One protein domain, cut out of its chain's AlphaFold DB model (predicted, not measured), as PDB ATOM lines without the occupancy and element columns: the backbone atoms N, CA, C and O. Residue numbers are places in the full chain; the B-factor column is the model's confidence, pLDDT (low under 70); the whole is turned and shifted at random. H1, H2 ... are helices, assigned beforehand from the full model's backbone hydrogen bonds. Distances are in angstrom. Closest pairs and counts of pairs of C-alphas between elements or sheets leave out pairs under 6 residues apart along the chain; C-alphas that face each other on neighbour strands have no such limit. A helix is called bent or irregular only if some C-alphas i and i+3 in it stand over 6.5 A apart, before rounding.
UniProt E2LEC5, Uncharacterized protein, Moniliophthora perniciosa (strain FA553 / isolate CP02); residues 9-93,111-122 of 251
ATOM      1  N   LYS A   9     198.355 180.307 174.809       53.25
ATOM      2  CA  LYS A   9     199.655 179.617 174.752       53.25
ATOM      3  C   LYS A   9     199.551 178.092 174.644       53.25
ATOM      4  O   LYS A   9     200.500 177.477 174.194       53.25
ATOM      5  N   LYS A  10     198.433 177.479 175.055       54.12
ATOM      6  CA  LYS A  10     198.235 176.014 175.077       54.12
ATOM      7  C   LYS A  10     197.413 175.473 173.914       54.12
ATOM      8  O   LYS A  10     197.182 174.267 173.829       54.12
ATOM      9  N   VAL A  11     196.908 176.350 173.056       55.50
ATOM     10  CA  VAL A  11     195.990 175.954 171.998       55.50
ATOM     11  C   VAL A  11     196.793 175.666 170.732       55.50
ATOM     12  O   VAL A  11     197.525 176.524 170.251       55.50
ATOM     13  N   GLY A  12     196.663 174.440 170.220       54.91
ATOM     14  CA  GLY A  12     197.357 173.970 169.022       54.91
ATOM     15  C   GLY A  12     197.007 174.750 167.739       54.91
ATOM     16  O   GLY A  12     196.152 175.642 167.752       54.91
ATOM     17  N   PRO A  13     197.625 174.389 166.598       57.09
ATOM     18  CA  PRO A  13     197.517 175.125 165.328       57.09
ATOM     19  C   PRO A  13     196.081 175.257 164.788       57.09
ATOM     20  O   PRO A  13     195.817 176.125 163.960       57.09
ATOM     21  N   GLU A  14     195.141 174.450 165.282       59.97
ATOM     22  CA  GLU A  14     193.726 174.446 164.887       59.97
ATOM     23  C   GLU A  14     192.978 175.753 165.200       59.97
ATOM     24  O   GLU A  14     191.949 176.033 164.588       59.97
ATOM     25  N   TYR A  15     193.493 176.588 166.109       62.38
ATOM     26  CA  TYR A  15     192.870 177.868 166.473       62.38
ATOM     27  C   TYR A  15     193.726 179.075 166.095       62.38
ATOM     28  O   TYR A  15     193.529 180.163 166.645       62.38
ATOM     29  N   LEU A  16     194.659 178.907 165.153       68.00
ATOM     30  CA  LEU A  16     195.534 179.976 164.678       68.00
ATOM     31  C   LEU A  16     194.740 181.247 164.343       68.00
ATOM     32  O   LEU A  16     195.051 182.307 164.875       68.00
ATOM     33  N   ASP A  17     193.649 181.142 163.586       66.69
ATOM     34  CA  ASP A  17     192.814 182.297 163.224       66.69
ATOM     35  C   ASP A  17     192.247 183.044 164.438       66.69
ATOM     36  O   ASP A  17     192.143 184.274 164.436       66.69
ATOM     37  N   GLN A  18     191.898 182.321 165.504       68.56
ATOM     38  CA  GLN A  18     191.427 182.936 166.740       68.56
ATOM     39  C   GLN A  18     192.581 183.597 167.491       68.56
ATOM     40  O   GLN A  18     192.425 184.737 167.928       68.56
ATOM     41  N   ILE A  19     193.739 182.935 167.597       70.12
ATOM     42  CA  ILE A  19     194.951 183.499 168.212       70.12
ATOM     43  C   ILE A  19     195.338 184.796 167.500       70.12
ATOM     44  O   ILE A  19     195.524 185.815 168.163       70.12
ATOM     45  N   LEU A  20     195.363 184.800 166.165       70.69
ATOM     46  CA  LEU A  20     195.648 185.986 165.359       70.69
ATOM     47  C   LEU A  20     194.602 187.083 165.599       70.69
ATOM     48  O   LEU A  20     194.956 188.223 165.899       70.69
ATOM     49  N   LYS A  21     193.306 186.748 165.570       72.50
ATOM     50  CA  LYS A  21     192.221 187.714 165.817       72.50
ATOM     51  C   LYS A  21     192.300 188.351 167.208       72.50
ATOM     52  O   LYS A  21     192.085 189.557 167.331       72.50
ATOM     53  N   TYR A  22     192.627 187.575 168.240       68.12
ATOM     54  CA  TYR A  22     192.843 188.097 169.589       68.12
ATOM     55  C   TYR A  22     194.127 188.921 169.675       68.12
ATOM     56  O   TYR A  22     194.100 190.015 170.237       68.12
ATOM     57  N   ALA A  23     195.220 188.456 169.069       69.50
ATOM     58  CA  ALA A  23     196.479 189.186 169.024       69.50
ATOM     59  C   ALA A  23     196.308 190.564 168.374       69.50
ATOM     60  O   ALA A  23     196.902 191.518 168.862       69.50
ATOM     61  N   ARG A  24     195.440 190.711 167.355       72.25
ATOM     62  CA  ARG A  24     195.094 192.019 166.756       72.25
ATOM     63  C   ARG A  24     194.688 193.043 167.809       72.25
ATOM     64  O   ARG A  24     195.221 194.142 167.859       72.25
ATOM     65  N   TRP A  25     193.754 192.645 168.664       68.69
ATOM     66  CA  TRP A  25     193.198 193.513 169.690       68.69
ATOM     67  C   TRP A  25     194.209 193.798 170.805       68.69
ATOM     68  O   TRP A  25     194.221 194.887 171.370       68.69
ATOM     69  N   VAL A  26     195.097 192.841 171.100       68.44
ATOM     70  CA  VAL A  26     196.193 193.047 172.057       68.44
ATOM     71  C   VAL A  26     197.265 193.973 171.475       68.44
ATOM     72  O   VAL A  26     197.796 194.786 172.220       68.44
ATOM     73  N   PHE A  27     197.548 193.928 170.168       68.75
ATOM     74  CA  PHE A  27     198.482 194.859 169.521       68.75
ATOM     75  C   PHE A  27     198.004 196.311 169.595       68.75
ATOM     76  O   PHE A  27     198.829 197.190 169.843       68.75
ATOM     77  N   ASP A  28     196.696 196.551 169.463       69.75
ATOM     78  CA  ASP A  28     196.106 197.892 169.594       69.75
ATOM     79  C   ASP A  28     196.221 198.458 171.023       69.75
ATOM     80  O   ASP A  28     196.190 199.672 171.216       69.75
ATOM     81  N   GLN A  29     196.367 197.596 172.037       66.56
ATOM     82  CA  GLN A  29     196.472 198.007 173.443       66.56
ATOM     83  C   GLN A  29     197.904 198.010 173.975       66.56
ATOM     84  O   GLN A  29     198.298 198.926 174.694       66.56
ATOM     85  N   ASN A  30     198.676 196.966 173.678       66.75
ATOM     86  CA  ASN A  30     200.037 196.791 174.163       66.75
ATOM     87  C   ASN A  30     200.854 195.894 173.219       66.75
ATOM     88  O   ASN A  30     200.851 194.663 173.312       66.75
ATOM     89  N   SER A  31     201.621 196.544 172.341       67.69
ATOM     90  CA  SER A  31     202.457 195.882 171.337       67.69
ATOM     91  C   SER A  31     203.510 194.934 171.917       67.69
ATOM     92  O   SER A  31     203.867 193.964 171.251       67.69
ATOM     93  N   THR A  32     204.027 195.196 173.118       67.62
ATOM     94  CA  THR A  32     205.050 194.344 173.745       67.62
ATOM     95  C   THR A  32     204.423 193.055 174.266       67.62
ATOM     96  O   THR A  32     204.959 191.971 174.057       67.62
ATOM     97  N   MET A  33     203.242 193.158 174.874       63.88
ATOM     98  CA  MET A  33     202.532 192.008 175.436       63.88
ATOM     99  C   MET A  33     201.954 191.087 174.358       63.88
ATOM    100  O   MET A  33     201.908 189.876 174.549       63.88
ATOM    101  N   ALA A  34     201.561 191.638 173.207       66.88
ATOM    102  CA  ALA A  34     201.154 190.842 172.052       66.88
ATOM    103  C   ALA A  34     202.314 190.004 171.484       66.88
ATOM    104  O   ALA A  34     202.094 188.897 171.004       66.88
ATOM    105  N   PHE A  35     203.550 190.499 171.578       69.88
ATOM    106  CA  PHE A  35     204.734 189.789 171.096       69.88
ATOM    107  C   PHE A  35     205.076 188.561 171.959       69.88
ATOM    108  O   PHE A  35     205.426 187.511 171.428       69.88
ATOM    109  N   GLU A  36     204.864 188.652 173.275       70.75
ATOM    110  CA  GLU A  36     205.013 187.537 174.228       70.75
ATOM    111  C   GLU A  36     204.059 186.358 173.960       70.75
ATOM    112  O   GLU A  36     204.311 185.235 174.399       70.75
ATOM    113  N   ILE A  37     202.962 186.593 173.229       69.19
ATOM    114  CA  ILE A  37     202.049 185.527 172.789       69.19
ATOM    115  C   ILE A  37     202.732 184.653 171.731       69.19
ATOM    116  O   ILE A  37     202.528 183.447 171.723       69.19
ATOM    117  N   PHE A  38     203.570 185.239 170.871       68.50
ATOM    118  CA  PHE A  38     204.251 184.519 169.789       68.50
ATOM    119  C   PHE A  38     205.604 183.927 170.198       68.50
ATOM    120  O   PHE A  38     206.124 183.073 169.485       68.50
ATOM    121  N   LYS A  39     206.160 184.353 171.339       68.19
ATOM    122  CA  LYS A  39     207.379 183.787 171.943       68.19
ATOM    123  C   LYS A  39     207.127 182.553 172.823       68.19
ATOM    124  O   LYS A  39     208.067 182.023 173.408       68.19
ATOM    125  N   SER A  40     205.879 182.114 172.995       63.62
ATOM    126  CA  SER A  40     205.577 181.018 173.920       63.62
ATOM    127  C   SER A  40     206.166 179.687 173.458       63.62
ATOM    128  O   SER A  40     205.870 179.237 172.356       63.62
ATOM    129  N   GLU A  41     206.933 179.033 174.331       57.94
ATOM    130  CA  GLU A  41     207.532 177.712 174.082       57.94
ATOM    131  C   GLU A  41     206.521 176.559 174.116       57.94
ATOM    132  O   GLU A  41     206.814 175.473 173.626       57.94
ATOM    133  N   ASP A  42     205.332 176.792 174.675       54.84
ATOM    134  CA  ASP A  42     204.339 175.746 174.930       54.84
ATOM    135  C   ASP A  42     203.696 175.177 173.648       54.84
ATOM    136  O   ASP A  42     203.261 174.024 173.642       54.84
ATOM    137  N   VAL A  43     203.624 175.962 172.564       60.62
ATOM    138  CA  VAL A  43     203.041 175.550 171.275       60.62
ATOM    139  C   VAL A  43     203.858 176.123 170.119       60.62
ATOM    140  O   VAL A  43     203.991 177.339 169.974       60.62
ATOM    141  N   GLU A  44     204.343 175.248 169.234       65.38
ATOM    142  CA  GLU A  44     204.932 175.663 167.961       65.38
ATOM    143  C   GLU A  44     203.840 176.139 166.998       65.38
ATOM    144  O   GLU A  44     203.161 175.354 166.331       65.38
ATOM    145  N   LEU A  45     203.654 177.457 166.928       70.81
ATOM    146  CA  LEU A  45     202.781 178.069 165.935       70.81
ATOM    147  C   LEU A  45     203.425 178.013 164.536       70.81
ATOM    148  O   LEU A  45     204.646 178.148 164.410       70.81
ATOM    149  N   PRO A  46     202.622 177.892 163.461       77.31
ATOM    150  CA  PRO A  46     203.096 177.993 162.083       77.31
ATOM    151  C   PRO A  46     203.835 179.316 161.818       77.31
ATOM    152  O   PRO A  46     203.222 180.360 161.588       77.31
ATOM    153  N   ARG A  47     205.172 179.256 161.817       82.75
ATOM    154  CA  ARG A  47     206.083 180.416 161.730       82.75
ATOM    155  C   ARG A  47     205.789 181.316 160.524       82.75
ATOM    156  O   ARG A  47     205.805 182.538 160.641       82.75
ATOM    157  N   GLN A  48     205.450 180.718 159.378       82.19
ATOM    158  CA  GLN A  48     205.089 181.457 158.162       82.19
ATOM    159  C   GLN A  48     203.798 182.267 158.326       82.19
ATOM    160  O   GLN A  48     203.798 183.462 158.048       82.19
ATOM    161  N   ALA A  49     202.730 181.653 158.844       79.44
ATOM    162  CA  ALA A  49     201.442 182.325 159.015       79.44
ATOM    163  C   ALA A  49     201.519 183.463 160.047       79.44
ATOM    164  O   ALA A  49     200.904 184.514 159.868       79.44
ATOM    165  N   VAL A  50     202.321 183.282 161.104       82.12
ATOM    166  CA  VAL A  50     202.597 184.344 162.082       82.12
ATOM    167  C   VAL A  50     203.376 185.490 161.431       82.12
ATOM    168  O   VAL A  50     202.992 186.647 161.592       82.12
ATOM    169  N   ALA A  51     204.419 185.194 160.650       83.75
ATOM    170  CA  ALA A  51     205.182 186.216 159.934       83.75
ATOM    171  C   ALA A  51     204.307 187.010 158.945       83.75
ATOM    172  O   ALA A  51     204.375 188.241 158.929       83.75
ATOM    173  N   ASP A  52     203.441 186.333 158.181       84.50
ATOM    174  CA  ASP A  52     202.479 186.963 157.263       84.50
ATOM    175  C   ASP A  52     201.516 187.892 157.999       84.50
ATOM    176  O   ASP A  52     201.266 189.025 157.580       84.50
ATOM    177  N   TYR A  53     200.994 187.434 159.130       81.19
ATOM    178  CA  TYR A  53     200.092 188.223 159.947       81.19
ATOM    179  C   TYR A  53     200.766 189.475 160.524       81.19
ATOM    180  O   TYR A  53     200.213 190.574 160.447       81.19
ATOM    181  N   LEU A  54     201.974 189.326 161.072       82.06
ATOM    182  CA  LEU A  54     202.729 190.439 161.643       82.06
ATOM    183  C   LEU A  54     203.137 191.456 160.576       82.06
ATOM    184  O   LEU A  54     203.079 192.655 160.843       82.06
ATOM    185  N   GLU A  55     203.499 191.008 159.368       83.75
ATOM    186  CA  GLU A  55     203.847 191.910 158.263       83.75
ATOM    187  C   GLU A  55     202.644 192.754 157.820       83.75
ATOM    188  O   GLU A  55     202.800 193.953 157.581       83.75
ATOM    189  N   ASN A  56     201.442 192.165 157.797       83.56
ATOM    190  CA  ASN A  56     200.202 192.876 157.470       83.56
ATOM    191  C   ASN A  56     199.828 193.958 158.496       83.56
ATOM    192  O   ASN A  56     199.197 194.950 158.132       83.56
ATOM    193  N   ILE A  57     200.187 193.778 159.771       80.31
ATOM    194  CA  ILE A  57     199.953 194.792 160.809       80.31
ATOM    195  C   ILE A  57     201.026 195.873 160.741       80.31
ATOM    196  O   ILE A  57     200.725 197.060 160.609       80.31
ATOM    197  N   ASN A  58     202.283 195.469 160.916       81.25
ATOM    198  CA  ASN A  58     203.411 196.380 160.965       81.25
ATOM    199  C   ASN A  58     204.707 195.639 160.589       81.25
ATOM    200  O   ASN A  58     205.139 194.755 161.337       81.25
ATOM    201  N   PRO A  59     205.393 196.057 159.510       84.88
ATOM    202  CA  PRO A  59     206.675 195.488 159.094       84.88
ATOM    203  C   PRO A  59     207.718 195.391 160.217       84.88
ATOM    204  O   PRO A  59     208.464 194.417 160.279       84.88
ATOM    205  N   SER A  60     207.731 196.348 161.152       83.12
ATOM    206  CA  SER A  60     208.650 196.349 162.297       83.12
ATOM    207  C   SER A  60     208.411 195.182 163.260       83.12
ATOM    208  O   SER A  60     209.354 194.688 163.871       83.12
ATOM    209  N   LEU A  61     207.159 194.744 163.425       83.00
ATOM    210  CA  LEU A  61     206.820 193.613 164.295       83.00
ATOM    211  C   LEU A  61     207.220 192.290 163.654       83.00
ATOM    212  O   LEU A  61     207.740 191.414 164.340       83.00
ATOM    213  N   CYS A  62     207.022 192.175 162.339       85.81
ATOM    214  CA  CYS A  62     207.499 191.026 161.580       85.81
ATOM    215  C   CYS A  62     209.026 190.915 161.664       85.81
ATOM    216  O   CYS A  62     209.535 189.849 161.993       85.81
ATOM    217  N   ALA A  63     209.750 192.028 161.487       86.81
ATOM    218  CA  ALA A  63     211.206 192.050 161.619       86.81
ATOM    219  C   ALA A  63     211.667 191.538 162.994       86.81
ATOM    220  O   ALA A  63     212.503 190.645 163.053       86.81
ATOM    221  N   ARG A  64     211.051 192.006 164.091       85.00
ATOM    222  CA  ARG A  64     211.360 191.522 165.451       85.00
ATOM    223  C   ARG A  64     211.085 190.030 165.636       85.00
ATOM    224  O   ARG A  64     211.804 189.358 166.367       85.00
ATOM    225  N   TYR A  65     210.020 189.513 165.026       84.38
ATOM    226  CA  TYR A  65     209.693 188.086 165.101       84.38
ATOM    227  C   TYR A  65     210.707 187.233 164.341       84.38
ATOM    228  O   TYR A  65     211.112 186.185 164.832       84.38
ATOM    229  N   LEU A  66     211.166 187.704 163.183       86.75
ATOM    230  CA  LEU A  66     212.224 187.035 162.432       86.75
ATOM    231  C   LEU A  66     213.582 187.129 163.147       86.75
ATOM    232  O   LEU A  66     214.292 186.132 163.161       86.75
ATOM    233  N   GLU A  67     213.913 188.260 163.788       88.06
ATOM    234  CA  GLU A  67     215.084 188.382 164.680       88.06
ATOM    235  C   GLU A  67     215.034 187.291 165.767       88.06
ATOM    236  O   GLU A  67     215.980 186.527 165.908       88.06
ATOM    237  N   TYR A  68     213.897 187.141 166.463       85.38
ATOM    238  CA  TYR A  68     213.693 186.083 167.462       85.38
ATOM    239  C   TYR A  68     213.888 184.674 166.887       85.38
ATOM    240  O   TYR A  68     214.553 183.841 167.498       85.38
ATOM    241  N   LEU A  69     213.316 184.390 165.714       84.81
ATOM    242  CA  LEU A  69     213.455 183.074 165.093       84.81
ATOM    243  C   LEU A  69     214.910 182.762 164.720       84.81
ATOM    244  O   LEU A  69     215.359 181.637 164.915       84.81
ATOM    245  N   ILE A  70     215.648 183.740 164.204       85.38
ATOM    246  CA  ILE A  70     217.021 183.539 163.730       85.38
ATOM    247  C   ILE A  70     218.011 183.504 164.902       85.38
ATOM    248  O   ILE A  70     218.879 182.638 164.931       85.38
ATOM    249  N   GLU A  71     217.878 184.405 165.880       85.06
ATOM    250  CA  GLU A  71     218.817 184.521 167.005       85.06
ATOM    251  C   GLU A  71     218.505 183.551 168.151       85.06
ATOM    252  O   GLU A  71     219.416 182.928 168.685       85.06
ATOM    253  N   GLU A  72     217.234 183.416 168.549       83.75
ATOM    254  CA  GLU A  72     216.848 182.611 169.720       83.75
ATOM    255  C   GLU A  72     216.426 181.178 169.342       83.75
ATOM    256  O   GLU A  72     216.578 180.263 170.151       83.75
ATOM    257  N   LYS A  73     215.883 180.957 168.134       81.25
ATOM    258  CA  LYS A  73     215.474 179.620 167.647       81.25
ATOM    259  C   LYS A  73     216.423 179.015 166.605       81.25
ATOM    260  O   LYS A  73     216.118 177.936 166.103       81.25
ATOM    261  N   GLU A  74     217.543 179.679 166.307       81.69
ATOM    262  CA  GLU A  74     218.565 179.231 165.344       81.69
ATOM    263  C   GLU A  74     217.974 178.822 163.977       81.69
ATOM    264  O   GLU A  74     218.398 177.856 163.338       81.69
ATOM    265  N   GLU A  75     216.944 179.537 163.518       83.06
ATOM    266  CA  GLU A  75     216.266 179.245 162.259       83.06
ATOM    267  C   GLU A  75     217.196 179.503 161.064       83.06
ATOM    268  O   GLU A  75     217.538 180.643 160.777       83.06
ATOM    269  N   VAL A  76     217.544 178.451 160.316       83.88
ATOM    270  CA  VAL A  76     218.450 178.510 159.146       83.88
ATOM    271  C   VAL A  76     217.727 178.647 157.799       83.88
ATOM    272  O   VAL A  76     218.331 178.557 156.726       83.88
ATOM    273  N   SER A  77     216.403 178.797 157.810       84.81
ATOM    274  CA  SER A  77     215.610 178.813 156.581       84.81
ATOM    275  C   SER A  77     215.866 180.070 155.754       84.81
ATOM    276  O   SER A  77     215.520 181.190 156.139       84.81
ATOM    277  N   THR A  78     216.381 179.859 154.542       84.88
ATOM    278  CA  THR A  78     216.686 180.923 153.574       84.88
ATOM    279  C   THR A  78     215.516 181.879 153.327       84.88
ATOM    280  O   THR A  78     215.715 183.078 153.154       84.88
ATOM    281  N   ALA A  79     214.276 181.383 153.377       85.69
ATOM    282  CA  ALA A  79     213.081 182.197 153.178       85.69
ATOM    283  C   ALA A  79     212.868 183.236 154.293       85.69
ATOM    284  O   ALA A  79     212.425 184.349 154.007       85.69
ATOM    285  N   PHE A  80     213.178 182.897 155.548       86.44
ATOM    286  CA  PHE A  80     213.054 183.829 156.672       86.44
ATOM    287  C   PHE A  80     214.191 184.852 156.682       86.44
ATOM    288  O   PHE A  80     213.933 186.033 156.914       86.44
ATOM    289  N   HIS A  81     215.410 184.433 156.329       86.44
ATOM    290  CA  HIS A  81     216.543 185.344 156.158       86.44
ATOM    291  C   HIS A  81     216.319 186.341 155.008       86.44
ATOM    292  O   HIS A  81     216.506 187.545 155.196       86.44
ATOM    293  N   ASP A  82     215.843 185.868 153.849       84.62
ATOM    294  CA  ASP A  82     215.440 186.718 152.719       84.62
ATOM    295  C   ASP A  82     214.412 187.760 153.165       84.62
ATOM    296  O   ASP A  82     214.559 188.956 152.908       84.62
ATOM    297  N   ARG A  83     213.371 187.304 153.866       86.81
ATOM    298  CA  ARG A  83     212.274 188.162 154.311       86.81
ATOM    299  C   ARG A  83     212.739 189.224 155.302       86.81
ATOM    300  O   ARG A  83     212.326 190.375 155.177       86.81
ATOM    301  N   LEU A  84     213.616 188.879 156.247       87.94
ATOM    302  CA  LEU A  84     214.172 189.843 157.199       87.94
ATOM    303  C   LEU A  84     215.028 190.903 156.488       87.94
ATOM    304  O   LEU A  84     214.853 192.099 156.732       87.94
ATOM    305  N   ALA A  85     215.885 190.486 155.554       84.19
ATOM    306  CA  ALA A  85     216.694 191.407 154.758       84.19
ATOM    307  C   ALA A  85     215.820 192.363 153.924       84.19
ATOM    308  O   ALA A  85     216.053 193.577 153.902       84.19
ATOM    309  N   GLU A  86     214.775 191.838 153.276       83.81
ATOM    310  CA  GLU A  86     213.802 192.638 152.527       83.81
ATOM    311  C   GLU A  86     213.054 193.631 153.429       83.81
ATOM    312  O   GLU A  86     212.839 194.779 153.028       83.81
ATOM    313  N   LEU A  87     212.671 193.228 154.643       86.12
ATOM    314  CA  LEU A  87     211.990 194.098 155.604       86.12
ATOM    315  C   LEU A  87     212.891 195.247 156.058       86.12
ATOM    316  O   LEU A  87     212.471 196.403 155.979       86.12
ATOM    317  N   TYR A  88     214.140 194.978 156.440       84.88
ATOM    318  CA  TYR A  88     215.094 196.037 156.776       84.88
ATOM    319  C   TYR A  88     215.322 197.007 155.613       84.88
ATOM    320  O   TYR A  88     215.304 198.229 155.799       84.88
ATOM    321  N   ALA A  89     215.470 196.490 154.392       78.56
ATOM    322  CA  ALA A  89     215.602 197.319 153.199       78.56
ATOM    323  C   ALA A  89     214.353 198.193 152.968       78.56
ATOM    324  O   ALA A  89     214.461 199.409 152.815       78.56
ATOM    325  N   LYS A  90     213.143 197.627 153.020       83.38
ATOM    326  CA  LYS A  90     211.891 198.394 152.883       83.38
ATOM    327  C   LYS A  90     211.750 199.457 153.979       83.38
ATOM    328  O   LYS A  90     211.353 200.586 153.690       83.38
ATOM    329  N   MET A  91     212.099 199.129 155.222       82.06
ATOM    330  CA  MET A  91     211.990 200.045 156.360       82.06
ATOM    331  C   MET A  91     213.005 201.192 156.287       82.06
ATOM    332  O   MET A  91     212.629 202.340 156.529       82.06
ATOM    333  N   THR A  92     214.255 200.925 155.895       79.25
ATOM    334  CA  THR A  92     215.268 201.977 155.669       79.25
ATOM    335  C   THR A  92     214.856 202.922 154.539       79.25
ATOM    336  O   THR A  92     214.992 204.143 154.667       79.25
ATOM    337  N   LEU A  93     214.285 202.388 153.456       75.56
ATOM    338  CA  LEU A  93     213.742 203.179 152.350       75.56
ATOM    339  C   LEU A  93     212.535 204.021 152.784       75.56
ATOM    340  O   LEU A  93     212.444 205.199 152.435       75.56
ATOM    341  N   LEU A 111     220.753 196.115 159.254       80.50
ATOM    342  CA  LEU A 111     220.859 195.409 157.974       80.50
ATOM    343  C   LEU A 111     222.302 194.984 157.690       80.50
ATOM    344  O   LEU A 111     222.523 193.870 157.229       80.50
ATOM    345  N   LEU A 112     223.273 195.859 157.958       73.25
ATOM    346  CA  LEU A 112     224.687 195.553 157.747       73.25
ATOM    347  C   LEU A 112     225.177 194.462 158.683       73.25
ATOM    348  O   LEU A 112     225.795 193.515 158.209       73.25
ATOM    349  N   THR A 113     224.846 194.556 159.971       79.00
ATOM    350  CA  THR A 113     225.170 193.504 160.935       79.00
ATOM    351  C   THR A 113     224.565 192.174 160.496       79.00
ATOM    352  O   THR A 113     225.257 191.171 160.504       79.00
ATOM    353  N   PHE A 114     223.312 192.163 160.032       81.62
ATOM    354  CA  PHE A 114     222.646 190.949 159.552       81.62
ATOM    355  C   PHE A 114     223.286 190.347 158.287       81.62
ATOM    356  O   PHE A 114     223.372 189.128 158.137       81.62
ATOM    357  N   ILE A 115     223.727 191.198 157.358       75.31
ATOM    358  CA  ILE A 115     224.425 190.778 156.134       75.31
ATOM    359  C   ILE A 115     225.798 190.176 156.453       75.31
ATOM    360  O   ILE A 115     226.235 189.266 155.750       75.31
ATOM    361  N   ASP A 116     226.469 190.695 157.481       72.81
ATOM    362  CA  ASP A 116     227.785 190.223 157.921       72.81
ATOM    363  C   ASP A 116     227.688 188.927 158.741       72.81
ATOM    364  O   ASP A 116     228.561 188.068 158.663       72.81
ATOM    365  N   THR A 117     226.604 188.743 159.504       76.06
ATOM    366  CA  THR A 117     226.442 187.574 160.380       76.06
ATOM    367  C   THR A 117     225.827 186.355 159.702       76.06
ATOM    368  O   THR A 117     226.027 185.245 160.196       76.06
ATOM    369  N   THR A 118     225.059 186.514 158.614       77.44
ATOM    370  CA  THR A 118     224.296 185.400 158.022       77.44
ATOM    371  C   THR A 118     224.628 185.143 156.552       77.44
ATOM    372  O   THR A 118     224.650 186.055 155.731       77.44
ATOM    373  N   ASP A 119     224.798 183.865 156.195       74.19
ATOM    374  CA  ASP A 119     225.025 183.405 154.813       74.19
ATOM    375  C   ASP A 119     223.781 182.777 154.161       74.19
ATOM    376  O   ASP A 119     223.812 182.351 153.008       74.19
ATOM    377  N   TYR A 120     222.661 182.716 154.884       75.62
ATOM    378  CA  TYR A 120     221.456 182.002 154.451       75.62
ATOM    379  C   TYR A 120     220.519 182.827 153.552       75.62
ATOM    380  O   TYR A 120     219.474 182.327 153.151       75.62
ATOM    381  N   TYR A 121     220.845 184.075 153.204       74.50
ATOM    382  CA  TYR A 121     219.989 184.907 152.347       74.50
ATOM    383  C   TYR A 121     220.475 184.940 150.889       74.50
ATOM    384  O   TYR A 121     221.664 184.882 150.582       74.50
ATOM    385  N   ARG A 122     219.537 185.081 149.953       70.94
ATOM    386  CA  ARG A 122     219.799 185.248 148.524       70.94
ATOM    387  C   ARG A 122     220.040 186.703 148.205       70.94
ATOM    388  O   ARG A 122     219.130 187.539 148.174       70.94
TER     389      ARG A 122
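This is residues 9 to 93 and 111 to 122 of the 251 residues of an uncharacterized protein of Moniliophthora perniciosa (strain FA553 / isolate CP02) (UniProt E2LEC5). Six helices run to and fro in a zigzag row, with H1, H3 and H5 running one way in one layer and H2, H4 and H6 running back in a second layer. H4 and H3 lie in the middle of the row, H1 and H6 at its two ends; the row is well joined from H3 to H5, but looser where the hairpin of H1 and H2 approaches H3 and H4. The printed part has 97 residues with six named helices, H1 to H6 in chain order, and no named strand; its class is all helix. It is compact, with a radius of gyration of the C-alphas of 13.6 A, and spans 37 by 26 by 17 A.

H1, the longest helix, holds residues 13 to 29 and measures 24.3 A, from C-alpha 13 at (197.517, 175.125, 165.328). It has a kink of 36 degrees near residue 20 and is irregular, C-alphas 14 and 17 being 8.1 A apart. H2 is residues 31 to 38, 11.6 A; H3 is residues 47 to 57, 15.7 A; H4 is residues 59 to 71, 18.2 A. H5, residues 78 to 93, measures 22.5 A and ends with C-alpha 93 at (213.742, 203.179, 152.350). H6 is residues 111 to 117, 9.9 A, ending with C-alpha 117 at (226.442, 187.574, 160.380).

H1 touches H2 with residues 23 to 27 alone, a hairpin at a shallow tilt of 12 degrees, opposite ways; their closest C-alphas, of Val 26 and Ala 34, are 5.4 A apart. H1 and H3 are close but not clearly touching, the closest C-alphas, of Leu 20 and Tyr 53, being 7.4 A apart. H2 and H4 are also close but not clearly touching, at 8.0 A between the C-alphas of Phe 35 and Tyr 65. H3 and H4 form a hairpin and touch, the closest C-alphas, of Leu 54 and Cys 62, being 4.8 A apart. H4 and H5 form another hairpin and touch at a steep tilt of 40 degrees, closest at the C-alphas of Ala 63 and Leu 84, 5.8 A apart. H5 touches H6 with residues 85 to 89 alone, closest at the C-alphas of Tyr 88 and Leu 111, 5.9 A apart. H3 and H5 are near each other, while H4 and H6 are apart. Every O i to N i+4 pair is within hydrogen-bond range in H3, H4, H5 and H6, against 9 of 13 in H1 and 2 of 4 in H2.

The two C-alphas farthest apart, of Lys 10 and Leu 93, are 38.7 A apart. Residues 94 to 110 are not printed, and C-alphas 93 and 111 are 11.9 A apart across this cut. Of the links that are printed whole, none is long. The mean pLDDT of the printed part is 75.7, with 31 residues under 70: 9 to 18, 22 to 23, 25 to 35 and 37 to 44.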